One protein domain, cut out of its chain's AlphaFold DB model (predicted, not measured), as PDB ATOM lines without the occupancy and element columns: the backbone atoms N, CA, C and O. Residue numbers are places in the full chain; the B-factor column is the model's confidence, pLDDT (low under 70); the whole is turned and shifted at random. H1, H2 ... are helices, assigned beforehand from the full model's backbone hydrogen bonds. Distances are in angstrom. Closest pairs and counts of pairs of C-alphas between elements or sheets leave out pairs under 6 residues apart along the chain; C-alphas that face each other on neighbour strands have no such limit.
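Overview. This is residues 39 to 86 and 133 to 172 of the 172 residues of an uncharacterized protein of Mesorhizobium huakuii 7653R (UniProt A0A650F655). Look for a loose rod: long H4 makes one side, H2 then H3 the other, and short H5 packs on H4 and H3; H1, at one end, touches no helix. The printed part has 88 residues with five named helices, H1 to H5 in order, is all helix, and has a radius of gyration of the C-alphas of 15.0 A. It spans 50 by 22 by 20 A.

Along the chain. Find C-alpha 134 at (-34.735, 28.689, 38.037); from there H4 runs 34.4 A to residue 157. H2 is residues 52 to 66, 21.9 A; H3, residues 69 to 85, 21.4 A, has a kink of 51 degrees near residue 76. H1 is residues 39 to 46; H5, residues 164 to 170, ends at (-36.098, 5.164, 40.273).

Arrangement. H4 touches H5, closest C-alphas Val 147 and Arg 170, 5.9 A. H5 touches H3, closest C-alphas His 70 and Ile 169, 6.1 A. Not every O i to N i+4 pair is within hydrogen-bond range in H2, 10 of 11, and H3, 10 of 13.

Size, cuts and confidence. Across the cut, C-alphas 86 and 133 are 11.8 A apart. Residues 40 to 54, 158 to 160 and 172 are under pLDDT 70.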
ATOM      1  N   THR A  39     -47.769  -9.827  19.916       70.31
ATOM      2  CA  THR A  39     -47.946 -10.688  21.087       70.31
ATOM      3  C   THR A  39     -47.629  -9.957  22.390       70.31
ATOM      4  O   THR A  39     -48.457  -9.982  23.294       70.31
ATOM      5  N   GLU A  40     -46.504  -9.235  22.462       66.56
ATOM      6  CA  GLU A  40     -46.136  -8.422  23.634       66.56
ATOM      7  C   GLU A  40     -47.154  -7.307  23.882       66.56
ATOM      8  O   GLU A  40     -47.567  -7.070  25.018       66.56
ATOM      9  N   LEU A  41     -47.621  -6.659  22.809       65.44
ATOM     10  CA  LEU A  41     -48.659  -5.637  22.904       65.44
ATOM     11  C   LEU A  41     -49.971  -6.226  23.435       65.44
ATOM     12  O   LEU A  41     -50.620  -5.615  24.276       65.44
ATOM     13  N   LYS A  42     -50.364  -7.417  22.970       63.25
ATOM     14  CA  LYS A  42     -51.617  -8.061  23.377       63.25
ATOM     15  C   LYS A  42     -51.581  -8.548  24.827       63.25
ATOM     16  O   LYS A  42     -52.541  -8.310  25.547       63.25
ATOM     17  N   GLU A  43     -50.478  -9.147  25.273       65.62
ATOM     18  CA  GLU A  43     -50.291  -9.544  26.677       65.62
ATOM     19  C   GLU A  43     -50.281  -8.332  27.619       65.62
ATOM     20  O   GLU A  43     -50.862  -8.378  28.706       65.62
ATOM     21  N   TYR A  44     -49.692  -7.215  27.183       59.91
ATOM     22  CA  TYR A  44     -49.713  -5.968  27.939       59.91
ATOM     23  C   TYR A  44     -51.113  -5.330  27.961       59.91
ATOM     24  O   TYR A  44     -51.577  -4.906  29.016       59.91
ATOM     25  N   LEU A  45     -51.835  -5.322  26.835       60.47
ATOM     26  CA  LEU A  45     -53.220  -4.838  26.748       60.47
ATOM     27  C   LEU A  45     -54.205  -5.688  27.558       60.47
ATOM     28  O   LEU A  45     -55.090  -5.139  28.211       60.47
ATOM     29  N   ASP A  46     -54.036  -7.010  27.585       62.69
ATOM     30  CA  ASP A  46     -54.848  -7.889  28.427       62.69
ATOM     31  C   ASP A  46     -54.544  -7.700  29.927       62.69
ATOM     32  O   ASP A  46     -55.422  -7.940  30.758       62.69
ATOM     33  N   SER A  47     -53.358  -7.184  30.285       59.81
ATOM     34  CA  SER A  47     -53.031  -6.785  31.664       59.81
ATOM     35  C   SER A  47     -53.713  -5.484  32.123       59.81
ATOM     36  O   SER A  47     -53.776  -5.223  33.323       59.81
ATOM     37  N   LEU A  48     -54.279  -4.701  31.195       58.97
ATOM     38  CA  LEU A  48     -54.878  -3.374  31.423       58.97
ATOM     39  C   LEU A  48     -56.413  -3.401  31.527       58.97
ATOM     40  O   LEU A  48     -57.096  -2.414  31.256       58.97
ATOM     41  N   ARG A  49     -56.997  -4.550  31.883       48.00
ATOM     42  CA  ARG A  49     -58.449  -4.673  32.053       48.00
ATOM     43  C   ARG A  49     -58.906  -4.062  33.382       48.00
ATOM     44  O   ARG A  49     -59.106  -4.800  34.346       48.00
ATOM     45  N   GLY A  50     -59.145  -2.744  33.430       54.22
ATOM     46  CA  GLY A  50     -59.848  -2.170  34.582       54.22
ATOM     47  C   GLY A  50     -60.297  -0.705  34.597       54.22
ATOM     48  O   GLY A  50     -61.240  -0.426  35.338       54.22
ATOM     49  N   GLY A  51     -59.722   0.245  33.848       58.16
ATOM     50  CA  GLY A  51     -60.196   1.636  33.960       58.16
ATOM     51  C   GLY A  51     -59.528   2.700  33.087       58.16
ATOM     52  O   GLY A  51     -58.500   2.479  32.461       58.16
ATOM     53  N   HIS A  52     -60.116   3.903  33.076       54.69
ATOM     54  CA  HIS A  52     -59.620   5.089  32.350       54.69
ATOM     55  C   HIS A  52     -58.183   5.490  32.753       54.69
ATOM     56  O   HIS A  52     -57.451   6.071  31.954       54.69
ATOM     57  N   ASP A  53     -57.762   5.113  33.965       59.97
ATOM     58  CA  ASP A  53     -56.396   5.292  34.466       59.97
ATOM     59  C   ASP A  53     -55.363   4.422  33.721       59.97
ATOM     60  O   ASP A  53     -54.200   4.809  33.627       59.97
ATOM     61  N   ASP A  54     -55.764   3.290  33.134       65.94
ATOM     62  CA  ASP A  54     -54.847   2.316  32.525       65.94
ATOM     63  C   ASP A  54     -54.253   2.827  31.204       65.94
ATOM     64  O   ASP A  54     -53.059   2.669  30.943       65.94
ATOM     65  N   ALA A  55     -55.057   3.525  30.393       70.50
ATOM     66  CA  ALA A  55     -54.589   4.180  29.170       70.50
ATOM     67  C   ALA A  55     -53.620   5.332  29.475       70.50
ATOM     68  O   ALA A  55     -52.647   5.545  28.753       70.50
ATOM     69  N   ARG A  56     -53.855   6.058  30.572       71.94
ATOM     70  CA  ARG A  56     -52.965   7.130  31.018       71.94
ATOM     71  C   ARG A  56     -51.625   6.573  31.503       71.94
ATOM     72  O   ARG A  56     -50.586   7.078  31.096       71.94
ATOM     73  N   ILE A  57     -51.645   5.512  32.308       72.69
ATOM     74  CA  ILE A  57     -50.430   4.829  32.781       72.69
ATOM     75  C   ILE A  57     -49.623   4.289  31.599       72.69
ATOM     76  O   ILE A  57     -48.401   4.401  31.578       72.69
ATOM     77  N   LEU A  58     -50.297   3.739  30.590       72.25
ATOM     78  CA  LEU A  58     -49.677   3.305  29.341       72.25
ATOM     79  C   LEU A  58     -48.906   4.420  28.640       72.25
ATOM     80  O   LEU A  58     -47.775   4.209  28.207       72.25
ATOM     81  N   ILE A  59     -49.533   5.589  28.519       79.56
ATOM     82  CA  ILE A  59     -48.928   6.759  27.888       79.56
ATOM     83  C   ILE A  59     -47.726   7.226  28.711       79.56
ATOM     84  O   ILE A  59     -46.669   7.439  28.131       79.56
ATOM     85  N   GLU A  60     -47.844   7.294  30.040       78.00
ATOM     86  CA  GLU A  60     -46.736   7.665  30.934       78.00
ATOM     87  C   GLU A  60     -45.563   6.667  30.830       78.00
ATOM     88  O   GLU A  60     -44.403   7.066  30.732       78.00
ATOM     89  N   VAL A  61     -45.835   5.357  30.776       79.25
ATOM     90  CA  VAL A  61     -44.803   4.323  30.569       79.25
ATOM     91  C   VAL A  61     -44.147   4.473  29.197       79.25
ATOM     92  O   VAL A  61     -42.920   4.446  29.098       79.25
ATOM     93  N   LEU A  62     -44.944   4.639  28.140       80.81
ATOM     94  CA  LEU A  62     -44.438   4.811  26.783       80.81
ATOM     95  C   LEU A  62     -43.568   6.065  26.690       80.81
ATOM     96  O   LEU A  62     -42.479   6.002  26.125       80.81
ATOM     97  N   GLU A  63     -44.010   7.178  27.271       83.56
ATOM     98  CA  GLU A  63     -43.276   8.440  27.315       83.56
ATOM     99  C   GLU A  63     -41.912   8.255  27.991       83.56
ATOM    100  O   GLU A  63     -40.884   8.588  27.393       83.56
ATOM    101  N   LEU A  64     -41.887   7.623  29.170       81.75
ATOM    102  CA  LEU A  64     -40.660   7.354  29.923       81.75
ATOM    103  C   LEU A  64     -39.672   6.451  29.168       81.75
ATOM    104  O   LEU A  64     -38.456   6.632  29.281       81.75
ATOM    105  N   LEU A  65     -40.174   5.487  28.391       79.88
ATOM    106  CA  LEU A  65     -39.344   4.564  27.610       79.88
ATOM    107  C   LEU A  65     -38.838   5.178  26.297       79.88
ATOM    108  O   LEU A  65     -37.703   4.913  25.900       79.88
ATOM    109  N   THR A  66     -39.652   5.993  25.624       79.31
ATOM    110  CA  THR A  66     -39.357   6.502  24.272       79.31
ATOM    111  C   THR A  66     -38.500   7.761  24.262       79.31
ATOM    112  O   THR A  66     -37.651   7.907  23.386       79.31
ATOM    113  N   HIS A  67     -38.647   8.648  25.248       79.44
ATOM    114  CA  HIS A  67     -37.975   9.956  25.243       79.44
ATOM    115  C   HIS A  67     -36.555   9.931  25.832       79.44
ATOM    116  O   HIS A  67     -35.943  10.975  26.042       79.44
ATOM    117  N   GLY A  68     -36.001   8.743  26.098       81.06
ATOM    118  CA  GLY A  68     -34.592   8.606  26.475       81.06
ATOM    119  C   GLY A  68     -34.248   9.128  27.873       81.06
ATOM    120  O   GLY A  68     -33.082   9.418  28.137       81.06
ATOM    121  N   TYR A  69     -35.222   9.216  28.787       82.25
ATOM    122  CA  TYR A  69     -34.996   9.686  30.161       82.25
ATOM    123  C   TYR A  69     -33.908   8.898  30.902       82.25
ATOM    124  O   TYR A  69     -33.181   9.476  31.701       82.25
ATOM    125  N   HIS A  70     -33.730   7.614  30.589       80.94
ATOM    126  CA  HIS A  70     -32.626   6.811  31.116       80.94
ATOM    127  C   HIS A  70     -31.248   7.365  30.724       80.94
ATOM    128  O   HIS A  70     -30.405   7.551  31.593       80.94
ATOM    129  N   ARG A  71     -31.044   7.741  29.452       84.62
ATOM    130  CA  ARG A  71     -29.789   8.371  29.001       84.62
ATOM    131  C   ARG A  71     -29.592   9.734  29.637       84.62
ATOM    132  O   ARG A  71     -28.482  10.084  30.019       84.62
ATOM    133  N   PHE A  72     -30.670  10.508  29.772       85.44
ATOM    134  CA  PHE A  72     -30.600  11.789  30.467       85.44
ATOM    135  C   PHE A  72     -30.094  11.614  31.903       85.44
ATOM    136  O   PHE A  72     -29.192  12.335  32.326       85.44
ATOM    137  N   VAL A  73     -30.651  10.647  32.625       85.38
ATOM    138  CA  VAL A  73     -30.313  10.361  34.018       85.38
ATOM    139  C   VAL A  73     -28.885   9.812  34.166       85.38
ATOM    140  O   VAL A  73     -28.164  10.247  35.060       85.38
ATOM    141  N   GLU A  74     -28.443   8.919  33.281       86.06
ATOM    142  CA  GLU A  74     -27.110   8.302  33.371       86.06
ATOM    143  C   GLU A  74     -25.985   9.215  32.858       86.06
ATOM    144  O   GLU A  74     -24.937   9.335  33.494       86.06
ATOM    145  N   GLU A  75     -26.180   9.883  31.718       86.81
ATOM    146  CA  GLU A  75     -25.093  10.556  30.992       86.81
ATOM    147  C   GLU A  75     -25.094  12.081  31.187       86.81
ATOM    148  O   GLU A  75     -24.040  12.716  31.309       86.81
ATOM    149  N   ILE A  76     -26.278  12.702  31.203       86.31
ATOM    150  CA  ILE A  76     -26.410  14.167  31.154       86.31
ATOM    151  C   ILE A  76     -26.532  14.756  32.560       86.31
ATOM    152  O   ILE A  76     -25.899  15.771  32.862       86.31
ATOM    153  N   LEU A  77     -27.312  14.122  33.434       87.94
ATOM    154  CA  LEU A  77     -27.600  14.605  34.782       87.94
ATOM    155  C   LEU A  77     -26.332  14.833  35.629       87.94
ATOM    156  O   LEU A  77     -26.230  15.915  36.213       87.94
ATOM    157  N   PRO A  78     -25.326  13.932  35.670       87.25
ATOM    158  CA  PRO A  78     -24.110  14.167  36.457       87.25
ATOM    159  C   PRO A  78     -23.343  15.413  35.997       87.25
ATOM    160  O   PRO A  78     -22.903  16.233  36.809       87.25
ATOM    161  N   ASN A  79     -23.243  15.597  34.679       85.88
ATOM    162  CA  ASN A  79     -22.587  16.751  34.077       85.88
ATOM    163  C   ASN A  79     -23.366  18.039  34.365       85.88
ATOM    164  O   ASN A  79     -22.781  19.040  34.780       85.88
ATOM    165  N   LEU A  80     -24.691  18.003  34.230       85.56
ATOM    166  CA  LEU A  80     -25.564  19.135  34.520       85.56
ATOM    167  C   LEU A  80     -25.469  19.563  35.994       85.56
ATOM    168  O   LEU A  80     -25.319  20.751  36.284       85.56
ATOM    169  N   LEU A  81     -25.467  18.608  36.929       85.50
ATOM    170  CA  LEU A  81     -25.280  18.873  38.358       85.50
ATOM    171  C   LEU A  81     -23.913  19.499  38.651       85.50
ATOM    172  O   LEU A  81     -23.816  20.398  39.491       85.50
ATOM    173  N   SER A  82     -22.860  19.076  37.945       83.44
ATOM    174  CA  SER A  82     -21.525  19.666  38.094       83.44
ATOM    175  C   SER A  82     -21.500  21.147  37.687       83.44
ATOM    176  O   SER A  82     -20.966  21.984  38.421       83.44
ATOM    177  N   VAL A  83     -22.163  21.491  36.578       82.88
ATOM    178  CA  VAL A  83     -22.270  22.865  36.072       82.88
ATOM    179  C   VAL A  83     -23.112  23.716  37.017       82.88
ATOM    180  O   VAL A  83     -22.675  24.788  37.439       82.88
ATOM    181  N   LEU A  84     -24.286  23.227  37.415       80.12
ATOM    182  CA  LEU A  84     -25.200  23.953  38.297       80.12
ATOM    183  C   LEU A  84     -24.603  24.203  39.688       80.12
ATOM    184  O   LEU A  84     -24.800  25.274  40.263       80.12
ATOM    185  N   ARG A  85     -23.791  23.272  40.203       75.62
ATOM    186  CA  ARG A  85     -23.073  23.425  41.480       75.62
ATOM    187  C   ARG A  85     -22.084  24.594  41.480       75.62
ATOM    188  O   ARG A  85     -21.819  25.165  42.539       75.62
ATOM    189  N   SER A  86     -21.513  24.929  40.325       74.12
ATOM    190  CA  SER A  86     -20.484  25.968  40.198       74.12
ATOM    191  C   SER A  86     -21.037  27.399  40.193       74.12
ATOM    192  O   SER A  86     -20.266  28.358  40.245       74.12
ATOM    193  N   THR A 133     -31.777  28.945  41.861       82.06
ATOM    194  CA  THR A 133     -31.783  29.294  40.440       82.06
ATOM    195  C   THR A 133     -32.979  28.633  39.752       82.06
ATOM    196  O   THR A 133     -33.372  27.529  40.138       82.06
ATOM    197  N   PRO A 134     -33.602  29.280  38.748       81.06
ATOM    198  CA  PRO A 134     -34.735  28.689  38.037       81.06
ATOM    199  C   PRO A 134     -34.373  27.353  37.375       81.06
ATOM    200  O   PRO A 134     -35.221  26.474  37.281       81.06
ATOM    201  N   GLU A 135     -33.116  27.168  36.976       83.44
ATOM    202  CA  GLU A 135     -32.602  25.924  36.410       83.44
ATOM    203  C   GLU A 135     -32.556  24.801  37.456       83.44
ATOM    204  O   GLU A 135     -33.010  23.694  37.175       83.44
ATOM    205  N   ASN A 136     -32.102  25.090  38.684       82.38
ATOM    206  CA  ASN A 136     -32.157  24.124  39.787       82.38
ATOM    207  C   ASN A 136     -33.602  23.769  40.158       82.38
ATOM    208  O   ASN A 136     -33.896  22.609  40.433       82.38
ATOM    209  N   LEU A 137     -34.508  24.753  40.153       83.38
ATOM    210  CA  LEU A 137     -35.927  24.525  40.433       83.38
ATOM    211  C   LEU A 137     -36.584  23.656  39.359       83.38
ATOM    212  O   LEU A 137     -37.328  22.739  39.697       83.38
ATOM    213  N   LEU A 138     -36.288  23.915  38.084       85.62
ATOM    214  CA  LEU A 138     -36.784  23.116  36.966       85.62
ATOM    215  C   LEU A 138     -36.254  21.681  37.032       85.62
ATOM    216  O   LEU A 138     -37.025  20.740  36.865       85.62
ATOM    217  N   LEU A 139     -34.963  21.510  37.325       86.88
ATOM    218  CA  LEU A 139     -34.361  20.189  37.481       86.88
ATOM    219  C   LEU A 139     -34.991  19.422  38.647       86.88
ATOM    220  O   LEU A 139     -35.372  18.267  38.493       86.88
ATOM    221  N   ALA A 140     -35.146  20.072  39.802       86.94
ATOM    222  CA  ALA A 140     -35.785  19.468  40.964       86.94
ATOM    223  C   ALA A 140     -37.252  19.105  40.689       86.94
ATOM    224  O   ALA A 140     -37.728  18.079  41.169       86.94
ATOM    225  N   TRP A 141     -37.968  19.936  39.928       89.31
ATOM    226  CA  TRP A 141     -39.329  19.640  39.492       89.31
ATOM    227  C   TRP A 141     -39.367  18.404  38.591       89.31
ATOM    228  O   TRP A 141     -40.108  17.474  38.898       89.31
ATOM    229  N   LEU A 142     -38.518  18.351  37.560       87.00
ATOM    230  CA  LEU A 142     -38.446  17.226  36.627       87.00
ATOM    231  C   LEU A 142     -38.116  15.913  37.347       87.00
ATOM    232  O   LEU A 142     -38.810  14.921  37.159       87.00
ATOM    233  N   LEU A 143     -37.091  15.904  38.203       88.44
ATOM    234  CA  LEU A 143     -36.695  14.701  38.942       88.44
ATOM    235  C   LEU A 143     -37.816  14.206  39.863       88.44
ATOM    236  O   LEU A 143     -38.091  13.009  39.919       88.44
ATOM    237  N   ARG A 144     -38.515  15.117  40.553       88.50
ATOM    238  CA  ARG A 144     -39.679  14.746  41.373       88.50
ATOM    239  C   ARG A 144     -40.810  14.171  40.534       88.50
ATOM    240  O   ARG A 144     -41.475  13.249  40.995       88.50
ATOM    241  N   ASP A 145     -41.039  14.720  39.347       86.75
ATOM    242  CA  ASP A 145     -42.085  14.246  38.449       86.75
ATOM    243  C   ASP A 145     -41.766  12.844  37.913       86.75
ATOM    244  O   ASP A 145     -42.608  11.953  38.000       86.75
ATOM    245  N   LEU A 146     -40.513  12.593  37.516       86.06
ATOM    246  CA  LEU A 146     -40.033  11.263  37.121       86.06
ATOM    247  C   LEU A 146     -40.190  10.240  38.251       86.06
ATOM    248  O   LEU A 146     -40.772   9.173  38.051       86.06
ATOM    249  N   VAL A 147     -39.734  10.573  39.464       87.19
ATOM    250  CA  VAL A 147     -39.876   9.694  40.636       87.19
ATOM    251  C   VAL A 147     -41.348   9.427  40.938       87.19
ATOM    252  O   VAL A 147     -41.727   8.288  41.225       87.19
ATOM    253  N   ARG A 148     -42.201  10.452  40.854       86.38
ATOM    254  CA  ARG A 148     -43.643  10.314  41.060       86.38
ATOM    255  C   ARG A 148     -44.261   9.379  40.025       86.38
ATOM    256  O   ARG A 148     -44.971   8.462  40.432       86.38
ATOM    257  N   ALA A 149     -43.984   9.583  38.739       83.94
ATOM    258  CA  ALA A 149     -44.508   8.761  37.654       83.94
ATOM    259  C   ALA A 149     -44.078   7.296  37.821       83.94
ATOM    260  O   ALA A 149     -44.917   6.397  37.879       83.94
ATOM    261  N   VAL A 150     -42.783   7.048  38.045       85.94
ATOM    262  CA  VAL A 150     -42.249   5.694  38.259       85.94
ATOM    263  C   VAL A 150     -42.848   5.032  39.504       85.94
ATOM    264  O   VAL A 150     -43.175   3.843  39.480       85.94
ATOM    265  N   THR A 151     -43.044   5.785  40.589       85.12
ATOM    266  CA  THR A 151     -43.679   5.267  41.810       85.12
ATOM    267  C   THR A 151     -45.145   4.919  41.566       85.12
ATOM    268  O   THR A 151     -45.587   3.844  41.965       85.12
ATOM    269  N   GLN A 152     -45.897   5.775  40.868       82.50
ATOM    270  CA  GLN A 152     -47.297   5.519  40.518       82.50
ATOM    271  C   GLN A 152     -47.432   4.263  39.648       82.50
ATOM    272  O   GLN A 152     -48.214   3.370  39.985       82.50
ATOM    273  N   ILE A 153     -46.596   4.127  38.617       80.19
ATOM    274  CA  ILE A 153     -46.519   2.925  37.776       80.19
ATOM    275  C   ILE A 153     -46.195   1.689  38.634       80.19
ATOM    276  O   ILE A 153     -46.869   0.660  38.546       80.19
ATOM    277  N   GLY A 154     -45.211   1.799  39.531       80.44
ATOM    278  CA  GLY A 154     -44.798   0.710  40.415       80.44
ATOM    279  C   GLY A 154     -45.867   0.262  41.409       80.44
ATOM    280  O   GLY A 154     -45.977  -0.937  41.670       80.44
ATOM    281  N   THR A 155     -46.687   1.181  41.926       81.38
ATOM    282  CA  THR A 155     -47.812   0.826  42.810       81.38
ATOM    283  C   THR A 155     -48.910   0.041  42.096       81.38
ATOM    284  O   THR A 155     -49.582  -0.763  42.733       81.38
ATOM    285  N   ARG A 156     -49.082   0.238  40.783       73.75
ATOM    286  CA  ARG A 156     -50.148  -0.394  39.990       73.75
ATOM    287  C   ARG A 156     -49.732  -1.738  39.392       73.75
ATOM    288  O   ARG A 156     -50.494  -2.692  39.469       73.75
ATOM    289  N   ILE A 157     -48.521  -1.829  38.841       71.12
ATOM    290  CA  ILE A 157     -48.001  -3.045  38.180       71.12
ATOM    291  C   ILE A 157     -47.331  -3.999  39.192       71.12
ATOM    292  O   ILE A 157     -47.192  -5.201  38.951       71.12
ATOM    293  N   GLY A 158     -46.939  -3.469  40.355       66.38
ATOM    294  CA  GLY A 158     -46.143  -4.154  41.368       66.38
ATOM    295  C   GLY A 158     -44.644  -3.942  41.140       66.38
ATOM    296  O   GLY A 158     -44.117  -4.183  40.052       66.38
ATOM    297  N   SER A 159     -43.928  -3.530  42.193       63.50
ATOM    298  CA  SER A 159     -42.492  -3.179  42.155       63.50
ATOM    299  C   SER A 159     -41.586  -4.262  41.551       63.50
ATOM    300  O   SER A 159     -40.489  -3.953  41.084       63.50
ATOM    301  N   THR A 160     -41.994  -5.530  41.586       63.75
ATOM    302  CA  THR A 160     -41.197  -6.670  41.113       63.75
ATOM    303  C   THR A 160     -41.213  -6.806  39.589       63.75
ATOM    304  O   THR A 160     -40.222  -7.256  39.016       63.75
ATOM    305  N   LYS A 161     -42.295  -6.368  38.929       70.31
ATOM    306  CA  LYS A 161     -42.501  -6.457  37.470       70.31
ATOM    307  C   LYS A 161     -42.114  -5.179  36.716       70.31
ATOM    308  O   LYS A 161     -42.411  -5.045  35.534       70.31
ATOM    309  N   LEU A 162     -41.463  -4.228  37.387       71.75
ATOM    310  CA  LEU A 162     -41.050  -2.972  36.766       71.75
ATOM    311  C   LEU A 162     -40.031  -3.216  35.644       71.75
ATOM    312  O   LEU A 162     -39.063  -3.957  35.839       71.75
ATOM    313  N   HIS A 163     -40.211  -2.540  34.508       74.31
ATOM    314  CA  HIS A 163     -39.264  -2.589  33.396       74.31
ATOM    315  C   HIS A 163     -37.861  -2.117  33.849       74.31
ATOM    316  O   HIS A 163     -37.780  -1.136  34.596       74.31
ATOM    317  N   PRO A 164     -36.752  -2.747  33.407       76.94
ATOM    318  CA  PRO A 164     -35.395  -2.414  33.864       76.94
ATOM    319  C   PRO A 164     -35.039  -0.929  33.717       76.94
ATOM    320  O   PRO A 164     -34.507  -0.325  34.640       76.94
ATOM    321  N   VAL A 165     -35.429  -0.315  32.599       75.62
ATOM    322  CA  VAL A 165     -35.208   1.117  32.315       75.62
ATOM    323  C   VAL A 165     -35.894   2.023  33.347       75.62
ATOM    324  O   VAL A 165     -35.340   3.040  33.751       75.62
ATOM    325  N   LEU A 166     -37.080   1.642  33.831       75.44
ATOM    326  CA  LEU A 166     -37.799   2.404  34.856       75.44
ATOM    327  C   LEU A 166     -37.170   2.226  36.245       75.44
ATOM    328  O   LEU A 166     -37.294   3.113  37.085       75.44
ATOM    329  N   LYS A 167     -36.479   1.104  36.495       78.81
ATOM    330  CA  LYS A 167     -35.723   0.903  37.742       78.81
ATOM    331  C   LYS A 167     -34.525   1.844  37.819       78.81
ATOM    332  O   LYS A 167     -34.345   2.458  38.861       78.81
ATOM    333  N   VAL A 168     -33.802   2.028  36.712       78.31
ATOM    334  CA  VAL A 168     -32.694   2.997  36.615       78.31
ATOM    335  C   VAL A 168     -33.171   4.404  36.981       78.31
ATOM    336  O   VAL A 168     -32.580   5.056  37.830       78.31
ATOM    337  N   ILE A 169     -34.305   4.841  36.422       77.88
ATOM    338  CA  ILE A 169     -34.881   6.164  36.720       77.88
ATOM    339  C   ILE A 169     -35.306   6.283  38.198       77.88
ATOM    340  O   ILE A 169     -35.264   7.374  38.758       77.88
ATOM    341  N   ARG A 170     -35.704   5.179  38.850       77.31
ATOM    342  CA  ARG A 170     -36.098   5.164  40.273       77.31
ATOM    343  C   ARG A 170     -34.918   5.319  41.234       77.31
ATOM    344  O   ARG A 170     -35.127   5.739  42.368       77.31
ATOM    345  N   GLU A 171     -33.735   4.865  40.835       75.25
ATOM    346  CA  GLU A 171     -32.554   4.751  41.701       75.25
ATOM    347  C   GLU A 171     -31.641   5.988  41.662       75.25
ATOM    348  O   GLU A 171     -30.656   6.038  42.401       75.25
ATOM    349  N   CYS A 172     -31.983   6.992  40.849       64.69
ATOM    350  CA  CYS A 172     -31.301   8.286  40.782       64.69
ATOM    351  C   CYS A 172     -31.921   9.351  41.689       64.69
ATOM    352  O   CYS A 172     -31.134  10.194  42.180       64.69
TER     353      CYS A 172